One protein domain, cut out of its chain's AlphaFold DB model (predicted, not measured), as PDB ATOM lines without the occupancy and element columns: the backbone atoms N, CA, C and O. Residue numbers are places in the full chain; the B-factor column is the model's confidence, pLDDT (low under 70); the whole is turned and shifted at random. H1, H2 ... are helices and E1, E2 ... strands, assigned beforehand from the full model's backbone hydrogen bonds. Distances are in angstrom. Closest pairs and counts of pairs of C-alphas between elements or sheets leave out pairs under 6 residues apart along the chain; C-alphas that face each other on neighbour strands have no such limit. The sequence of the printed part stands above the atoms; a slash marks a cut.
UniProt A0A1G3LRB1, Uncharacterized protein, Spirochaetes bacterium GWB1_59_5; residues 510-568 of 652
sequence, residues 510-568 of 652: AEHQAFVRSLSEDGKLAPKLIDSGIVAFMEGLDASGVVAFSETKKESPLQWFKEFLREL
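What this domain is: This is residues 510 to 568 of the 652 residues of an uncharacterized protein of Spirochaetes bacterium GWB1_59_5 (UniProt A0A1G3LRB1). Three helices, H1, H3 and H4, stand at shallow tilts to one another, H3 running opposite ways to the other two, with their centres in a loose triangle; short H2 lies toward one end of the long axis, and the small hairpin E1 E2 makes the other end, beyond H4. The printed part has 59 residues, with the order H1 H2 H3 E1 E2 H4, the two strands antiparallel; the class is mostly helix. It is only just compact, close to loose, with a radius of gyration of the C-alphas of 11.9 A, and elongated, spanning 32 by 21 by 16 A.

How they stand to each other: Look first at the hairpin of E1, residues 547 to 550, and E2, residues 553 to 555, where N 547 and O 555 are 3.1 A apart, within hydrogen-bond range. The closest C-alphas of E1 and H4, residues 557 to 567, are those of Val 547 and Pro 557, 6.3 A apart. H4 is close to but not clearly touching H3, residues 534 to 539, with the closest C-alphas, Met 538 and Leu 558, 6.4 A apart. H3 touches residues 512 to 516 of H1, residues 510 to 521, at a shallow tilt of 27 degrees, opposite ways; the closest C-alphas are His 512 and Val 535, 6.0 A. H1 only just touches H2, residues 527 to 531, with 3 pairs of C-alphas within 8 A, the closest Ser 520 and Pro 527 at 6.0 A. Every O i to N i+4 pair is within hydrogen-bond range in H1, H3 and H4; H2 has 0 of 1, and 1 of 2 O i to N i+3 pairs.

Where its parts are: Find C-alpha 510 at (122.771, 87.794, 116.000); from there H1 runs 16.4 A. H4 runs 15.5 A, ending at C-alpha 567, (131.712, 101.447, 130.246).

The domain as a whole: The C-alphas farthest apart, Lys 528 and Glu 551, are 33.5 A apart. The printed part has no cut and no long link. Residue 532 and residues 543 to 553 have pLDDT under 70.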
ATOM      1  N   ALA A 510     123.741  88.021 114.930       83.75
ATOM      2  CA  ALA A 510     122.771  87.794 116.000       83.75
ATOM      3  C   ALA A 510     123.378  88.071 117.387       83.75
ATOM      4  O   ALA A 510     122.733  88.705 118.220       83.75
ATOM      5  N   GLU A 511     124.633  87.680 117.616       86.69
ATOM      6  CA  GLU A 511     125.372  87.982 118.849       86.69
ATOM      7  C   GLU A 511     125.591  89.492 119.029       86.69
ATOM      8  O   GLU A 511     125.380  90.026 120.119       86.69
ATOM      9  N   HIS A 512     125.957  90.210 117.963       88.00
ATOM     10  CA  HIS A 512     126.105  91.668 117.993       88.00
ATOM     11  C   HIS A 512     124.771  92.375 118.249       88.00
ATOM     12  O   HIS A 512     124.714  93.303 119.056       88.00
ATOM     13  N   GLN A 513     123.680  91.915 117.630       84.94
ATOM     14  CA  GLN A 513     122.336  92.439 117.884       84.94
ATOM     15  C   GLN A 513     121.888  92.200 119.328       84.94
ATOM     16  O   GLN A 513     121.342  93.111 119.947       84.94
ATOM     17  N   ALA A 514     122.130  91.006 119.873       86.88
ATOM     18  CA  ALA A 514     121.800  90.683 121.257       86.88
ATOM     19  C   ALA A 514     122.585  91.563 122.242       86.88
ATOM     20  O   ALA A 514     121.999  92.132 123.161       86.88
ATOM     21  N   PHE A 515     123.885  91.747 122.002       89.38
ATOM     22  CA  PHE A 515     124.743  92.607 122.817       89.38
ATOM     23  C   PHE A 515     124.320  94.085 122.788       89.38
ATOM     24  O   PHE A 515     124.268  94.754 123.816       89.38
ATOM     25  N   VAL A 516     123.990  94.612 121.610       86.31
ATOM     26  CA  VAL A 516     123.538  96.003 121.461       86.31
ATOM     27  C   VAL A 516     122.166  96.214 122.113       86.31
ATOM     28  O   VAL A 516     121.938  97.250 122.739       86.31
ATOM     29  N   ARG A 517     121.264  95.226 122.023       84.81
ATOM     30  CA  ARG A 517     119.961  95.264 122.704       84.81
ATOM     31  C   ARG A 517     120.108  95.254 124.222       84.81
ATOM     32  O   ARG A 517     119.481  96.092 124.861       84.81
ATOM     33  N   SER A 518     120.984  94.417 124.785       87.69
ATOM     34  CA  SER A 518     121.196  94.387 126.240       87.69
ATOM     35  C   SER A 518     121.704  95.729 126.776       87.69
ATOM     36  O   SER A 518     121.259  96.192 127.816       87.69
ATOM     37  N   LEU A 519     122.578  96.421 126.035       85.44
ATOM     38  CA  LEU A 519     123.042  97.762 126.419       85.44
ATOM     39  C   LEU A 519     121.942  98.831 126.356       85.44
ATOM     40  O   LEU A 519     122.019  99.843 127.058       85.44
ATOM     41  N   SER A 520     120.937  98.633 125.505       84.56
ATOM     42  CA  SER A 520     119.788  99.530 125.436       84.56
ATOM     43  C   SER A 520     118.795  99.283 126.565       84.56
ATOM     44  O   SER A 520     118.312 100.245 127.159       84.56
ATOM     45  N   GLU A 521     118.574  98.017 126.926       83.62
ATOM     46  CA  GLU A 521     117.810  97.620 128.115       83.62
ATOM     47  C   GLU A 521     118.461  98.144 129.406       83.62
ATOM     48  O   GLU A 521     117.768  98.661 130.278       83.62
ATOM     49  N   ASP A 522     119.798  98.135 129.482       80.88
ATOM     50  CA  ASP A 522     120.572  98.700 130.599       80.88
ATOM     51  C   ASP A 522     120.543 100.248 130.664       80.88
ATOM     52  O   ASP A 522     121.139 100.845 131.569       80.88
ATOM     53  N   GLY A 523     119.900 100.922 129.699       79.50
ATOM     54  CA  GLY A 523     119.814 102.386 129.614       79.50
ATOM     55  C   GLY A 523     121.123 103.078 129.204       79.50
ATOM     56  O   GLY A 523     121.240 104.305 129.299       79.50
ATOM     57  N   LYS A 524     122.125 102.313 128.751       82.94
ATOM     58  CA  LYS A 524     123.437 102.817 128.305       82.94
ATOM     59  C   LYS A 524     123.428 103.257 126.844       82.94
ATOM     60  O   LYS A 524     124.180 104.150 126.463       82.94
ATOM     61  N   LEU A 525     122.557 102.655 126.034       82.69
ATOM     62  CA  LEU A 525     122.406 102.967 124.617       82.69
ATOM     63  C   LEU A 525     120.962 103.362 124.284       82.69
ATOM     64  O   LEU A 525     120.010 102.655 124.612       82.69
ATOM     65  N   ALA A 526     120.780 104.478 123.581       78.75
ATOM     66  CA  ALA A 526     119.458 104.863 123.102       78.75
ATOM     67  C   ALA A 526     118.961 103.881 122.022       78.75
ATOM     68  O   ALA A 526     119.735 103.564 121.116       78.75
ATOM     69  N   PRO A 527     117.675 103.474 122.025       77.00
ATOM     70  CA  PRO A 527     117.121 102.582 121.000       77.00
ATOM     71  C   PRO A 527     117.353 103.081 119.564       77.00
ATOM     72  O   PRO A 527     117.670 102.302 118.672       77.00
ATOM     73  N   LYS A 528     117.320 104.404 119.355       78.38
ATOM     74  CA  LYS A 528     117.584 105.043 118.054       78.38
ATOM     75  C   LYS A 528     119.017 104.820 117.532       78.38
ATOM     76  O   LYS A 528     119.238 104.899 116.329       78.38
ATOM     77  N   LEU A 529     119.981 104.538 118.414       71.56
ATOM     78  CA  LEU A 529     121.368 104.231 118.040       71.56
ATOM     79  C   LEU A 529     121.547 102.787 117.535       71.56
ATOM     80  O   LEU A 529     122.525 102.478 116.856       71.56
ATOM     81  N   ILE A 530     120.605 101.893 117.854       70.44
ATOM     82  CA  ILE A 530     120.576 100.524 117.320       70.44
ATOM     83  C   ILE A 530     120.274 100.575 115.819       70.44
ATOM     84  O   ILE A 530     120.951  99.926 115.020       70.44
ATOM     85  N   ASP A 531     119.311 101.417 115.445       70.38
ATOM     86  CA  ASP A 531     118.860 101.599 114.064       70.38
ATOM     87  C   ASP A 531     119.853 102.412 113.214       70.38
ATOM     88  O   ASP A 531     119.820 102.345 111.988       70.38
ATOM     89  N   SER A 532     120.783 103.140 113.845       69.00
ATOM     90  CA  SER A 532     121.774 103.981 113.161       69.00
ATOM     91  C   SER A 532     123.040 103.236 112.709       69.00
ATOM     92  O   SER A 532     124.032 103.871 112.361       69.00
ATOM     93  N   GLY A 533     123.037 101.897 112.720       75.44
ATOM     94  CA  GLY A 533     124.095 101.092 112.099       75.44
ATOM     95  C   GLY A 533     125.235 100.646 113.017       75.44
ATOM     96  O   GLY A 533     126.259 100.189 112.516       75.44
ATOM     97  N   ILE A 534     125.079 100.702 114.345       83.31
ATOM     98  CA  ILE A 534     126.132 100.269 115.286       83.31
ATOM     99  C   ILE A 534     126.491  98.779 115.132       83.31
ATOM    100  O   ILE A 534     127.658  98.410 115.214       83.31
ATOM    101  N   VAL A 535     125.509  97.927 114.811       83.56
ATOM    102  CA  VAL A 535     125.733  96.501 114.508       83.56
ATOM    103  C   VAL A 535     126.537  96.333 113.215       83.56
ATOM    104  O   VAL A 535     127.471  95.539 113.180       83.56
ATOM    105  N   ALA A 536     126.225  97.115 112.176       81.88
ATOM    106  CA  ALA A 536     126.959  97.089 110.907       81.88
ATOM    107  C   ALA A 536     128.396  97.611 111.070       81.88
ATOM    108  O   ALA A 536     129.321  97.107 110.440       81.88
ATOM    109  N   PHE A 537     128.602  98.586 111.960       84.50
ATOM    110  CA  PHE A 537     129.935  99.040 112.337       84.50
ATOM    111  C   PHE A 537     130.725  97.929 113.043       84.50
ATOM    112  O   PHE A 537     131.858  97.666 112.657       84.50
ATOM    113  N   MET A 538     130.117  97.219 114.002       84.56
ATOM    114  CA  MET A 538     130.748  96.076 114.679       84.56
ATOM    115  C   MET A 538     131.122  94.940 113.717       84.56
ATOM    116  O   MET A 538     132.153  94.306 113.908       84.56
ATOM    117  N   GLU A 539     130.326  94.691 112.676       82.75
ATOM    118  CA  GLU A 539     130.643  93.713 111.620       82.75
ATOM    119  C   GLU A 539     131.863  94.113 110.767       82.75
ATOM    120  O   GLU A 539     132.507  93.249 110.176       82.75
ATOM    121  N   GLY A 540     132.192  95.406 110.700       80.50
ATOM    122  CA  GLY A 540     133.367  95.924 109.994       80.50
ATOM    123  C   GLY A 540     134.652  95.947 110.830       80.50
ATOM    124  O   GLY A 540     135.711  96.269 110.291       80.50
ATOM    125  N   LEU A 541     134.579  95.636 112.129       83.00
ATOM    126  CA  LEU A 541     135.734  95.636 113.025       83.00
ATOM    127  C   LEU A 541     136.429  94.274 113.027       83.00
ATOM    128  O   LEU A 541     135.794  93.231 113.163       83.00
ATOM    129  N   ASP A 542     137.757  94.292 112.934       72.62
ATOM    130  CA  ASP A 542     138.566  93.081 113.034       72.62
ATOM    131  C   ASP A 542     138.446  92.465 114.441       72.62
ATOM    132  O   ASP A 542     138.646  93.132 115.462       72.62
ATOM    133  N   ALA A 543     138.105  91.178 114.484       67.31
ATOM    134  CA  ALA A 543     137.977  90.395 115.708       67.31
ATOM    135  C   ALA A 543     139.313  89.785 116.177       67.31
ATOM    136  O   ALA A 543     139.386  89.298 117.305       67.31
ATOM    137  N   SER A 544     140.354  89.814 115.336       53.91
ATOM    138  CA  SER A 544     141.601  89.053 115.502       53.91
ATOM    139  C   SER A 544     142.875  89.903 115.570       53.91
ATOM    140  O   SER A 544     143.816  89.533 116.274       53.91
ATOM    141  N   GLY A 545     142.925  91.041 114.876       59.12
ATOM    142  CA  GLY A 545     144.059  91.958 114.919       59.12
ATOM    143  C   GLY A 545     144.224  92.580 116.299       59.12
ATOM    144  O   GLY A 545     143.244  92.933 116.937       59.12
ATOM    145  N   VAL A 546     145.460  92.727 116.773       55.12
ATOM    146  CA  VAL A 546     145.757  93.346 118.073       55.12
ATOM    147  C   VAL A 546     146.082  94.819 117.853       55.12
ATOM    148  O   VAL A 546     147.099  95.134 117.235       55.12
ATOM    149  N   VAL A 547     145.252  95.722 118.375       57.81
ATOM    150  CA  VAL A 547     145.490  97.173 118.302       57.81
ATOM    151  C   VAL A 547     145.622  97.730 119.718       57.81
ATOM    152  O   VAL A 547     144.780  97.490 120.579       57.81
ATOM    153  N   ALA A 548     146.710  98.456 119.980       51.50
ATOM    154  CA  ALA A 548     146.935  99.119 121.261       51.50
ATOM    155  C   ALA A 548     146.325 100.527 121.221       51.50
ATOM    156  O   ALA A 548     146.893 101.433 120.613       51.50
ATOM    157  N   PHE A 549     145.165 100.703 121.855       57.03
ATOM    158  CA  PHE A 549     144.502 102.009 121.989       57.03
ATOM    159  C   PHE A 549     144.916 102.763 123.265       57.03
ATOM    160  O   PHE A 549     144.659 103.959 123.388       57.03
ATOM    161  N   SER A 550     145.601 102.092 124.196       54.47
ATOM    162  CA  SER A 550     146.247 102.685 125.371       54.47
ATOM    163  C   SER A 550     147.547 101.941 125.700       54.47
ATOM    164  O   SER A 550     147.742 100.802 125.274       54.47
ATOM    165  N   GLU A 551     148.451 102.566 126.463       48.12
ATOM    166  CA  GLU A 551     149.789 102.027 126.780       48.12
ATOM    167  C   GLU A 551     149.779 100.696 127.566       48.12
ATOM    168  O   GLU A 551     150.831 100.099 127.782       48.12
ATOM    169  N   THR A 552     148.611 100.198 127.990       53.47
ATOM    170  CA  THR A 552     148.497  99.064 128.924       53.47
ATOM    171  C   THR A 552     147.543  97.938 128.508       53.47
ATOM    172  O   THR A 552     147.564  96.900 129.169       53.47
ATOM    173  N   LYS A 553     146.764  98.052 127.417       59.06
ATOM    174  CA  LYS A 553     145.831  96.985 126.989       59.06
ATOM    175  C   LYS A 553     145.950  96.667 125.494       59.06
ATOM    176  O   LYS A 553     145.869  97.554 124.649       59.06
ATOM    177  N   LYS A 554     146.169  95.385 125.179       70.19
ATOM    178  CA  LYS A 554     146.262  94.834 123.818       70.19
ATOM    179  C   LYS A 554     145.042  93.961 123.559       70.19
ATOM    180  O   LYS A 554     144.980  92.850 124.074       70.19
ATOM    181  N   GLU A 555     144.099  94.456 122.772       73.19
ATOM    182  CA  GLU A 555     142.848  93.756 122.466       73.19
ATOM    183  C   GLU A 555     142.479  93.953 120.998       73.19
ATOM    184  O   GLU A 555     143.074  94.787 120.307       73.19
ATOM    185  N   SER A 556     141.527  93.160 120.500       82.44
ATOM    186  CA  SER A 556     141.039  93.359 119.141       82.44
ATOM    187  C   SER A 556     140.135  94.583 119.037       82.44
ATOM    188  O   SER A 556     139.445  94.903 120.008       82.44
ATOM    189  N   PRO A 557     140.104  95.282 117.884       80.88
ATOM    190  CA  PRO A 557     139.219  96.425 117.668       80.88
ATOM    191  C   PRO A 557     137.764  96.149 118.056       80.88
ATOM    192  O   PRO A 557     137.126  96.990 118.688       80.88
ATOM    193  N   LEU A 558     137.255  94.956 117.737       83.81
ATOM    194  CA  LEU A 558     135.909  94.543 118.124       83.81
ATOM    195  C   LEU A 558     135.761  94.370 119.643       83.81
ATOM    196  O   LEU A 558     134.756  94.796 120.210       83.81
ATOM    197  N   GLN A 559     136.741  93.744 120.301       83.81
ATOM    198  CA  GLN A 559     136.701  93.510 121.744       83.81
ATOM    199  C   GLN A 559     136.800  94.823 122.524       83.81
ATOM    200  O   GLN A 559     135.967  95.086 123.388       83.81
ATOM    201  N   TRP A 560     137.741  95.684 122.141       86.19
ATOM    202  CA  TRP A 560     137.889  97.019 122.706       86.19
ATOM    203  C   TRP A 560     136.597  97.835 122.560       86.19
ATOM    204  O   TRP A 560     136.135  98.451 123.517       86.19
ATOM    205  N   PHE A 561     135.955  97.794 121.386       87.75
ATOM    206  CA  PHE A 561     134.708  98.526 121.157       87.75
ATOM    207  C   PHE A 561     133.541  97.977 121.993       87.75
ATOM    208  O   PHE A 561     132.753  98.751 122.537       87.75
ATOM    209  N   LYS A 562     133.441  96.649 122.157       87.88
ATOM    210  CA  LYS A 562     132.454  96.029 123.060       87.88
ATOM    211  C   LYS A 562     132.660  96.484 124.507       87.88
ATOM    212  O   LYS A 562     131.684  96.751 125.203       87.88
ATOM    213  N   GLU A 563     133.901  96.592 124.965       86.69
ATOM    214  CA  GLU A 563     134.208  97.065 126.317       86.69
ATOM    215  C   GLU A 563     133.922  98.553 126.497       86.69
ATOM    216  O   GLU A 563     133.241  98.925 127.452       86.69
ATOM    217  N   PHE A 564     134.309  99.381 125.527       87.19
ATOM    218  CA  PHE A 564     133.976 100.802 125.503       87.19
ATOM    219  C   PHE A 564     132.465 101.039 125.660       87.19
ATOM    220  O   PHE A 564     132.039 101.855 126.476       87.19
ATOM    221  N   LEU A 565     131.634 100.278 124.940       87.38
ATOM    222  CA  LEU A 565     130.178 100.388 125.052       87.38
ATOM    223  C   LEU A 565     129.631  99.922 126.415       87.38
ATOM    224  O   LEU A 565     128.599 100.423 126.861       87.38
ATOM    225  N   ARG A 566     130.307  98.990 127.101       86.38
ATOM    226  CA  ARG A 566     129.926  98.553 128.457       86.38
ATOM    227  C   ARG A 566     130.224  99.608 129.516       86.38
ATOM    228  O   ARG A 566     129.486  99.675 130.503       86.38
ATOM    229  N   GLU A 567     131.276 100.393 129.323       86.56
ATOM    230  CA  GLU A 567     131.712 101.447 130.246       86.56
ATOM    231  C   GLU A 567     130.920 102.751 130.104       86.56
ATOM    232  O   GLU A 567     131.055 103.644 130.944       86.56
ATOM    233  N   LEU A 568     130.059 102.866 129.085       83.19
ATOM    234  CA  LEU A 568     129.199 104.034 128.930       83.19
ATOM    235  C   LEU A 568     128.325 104.239 130.183       83.19
ATOM    236  O   LEU A 568     127.690 103.288 130.663       83.19
TER     237      LEU A 568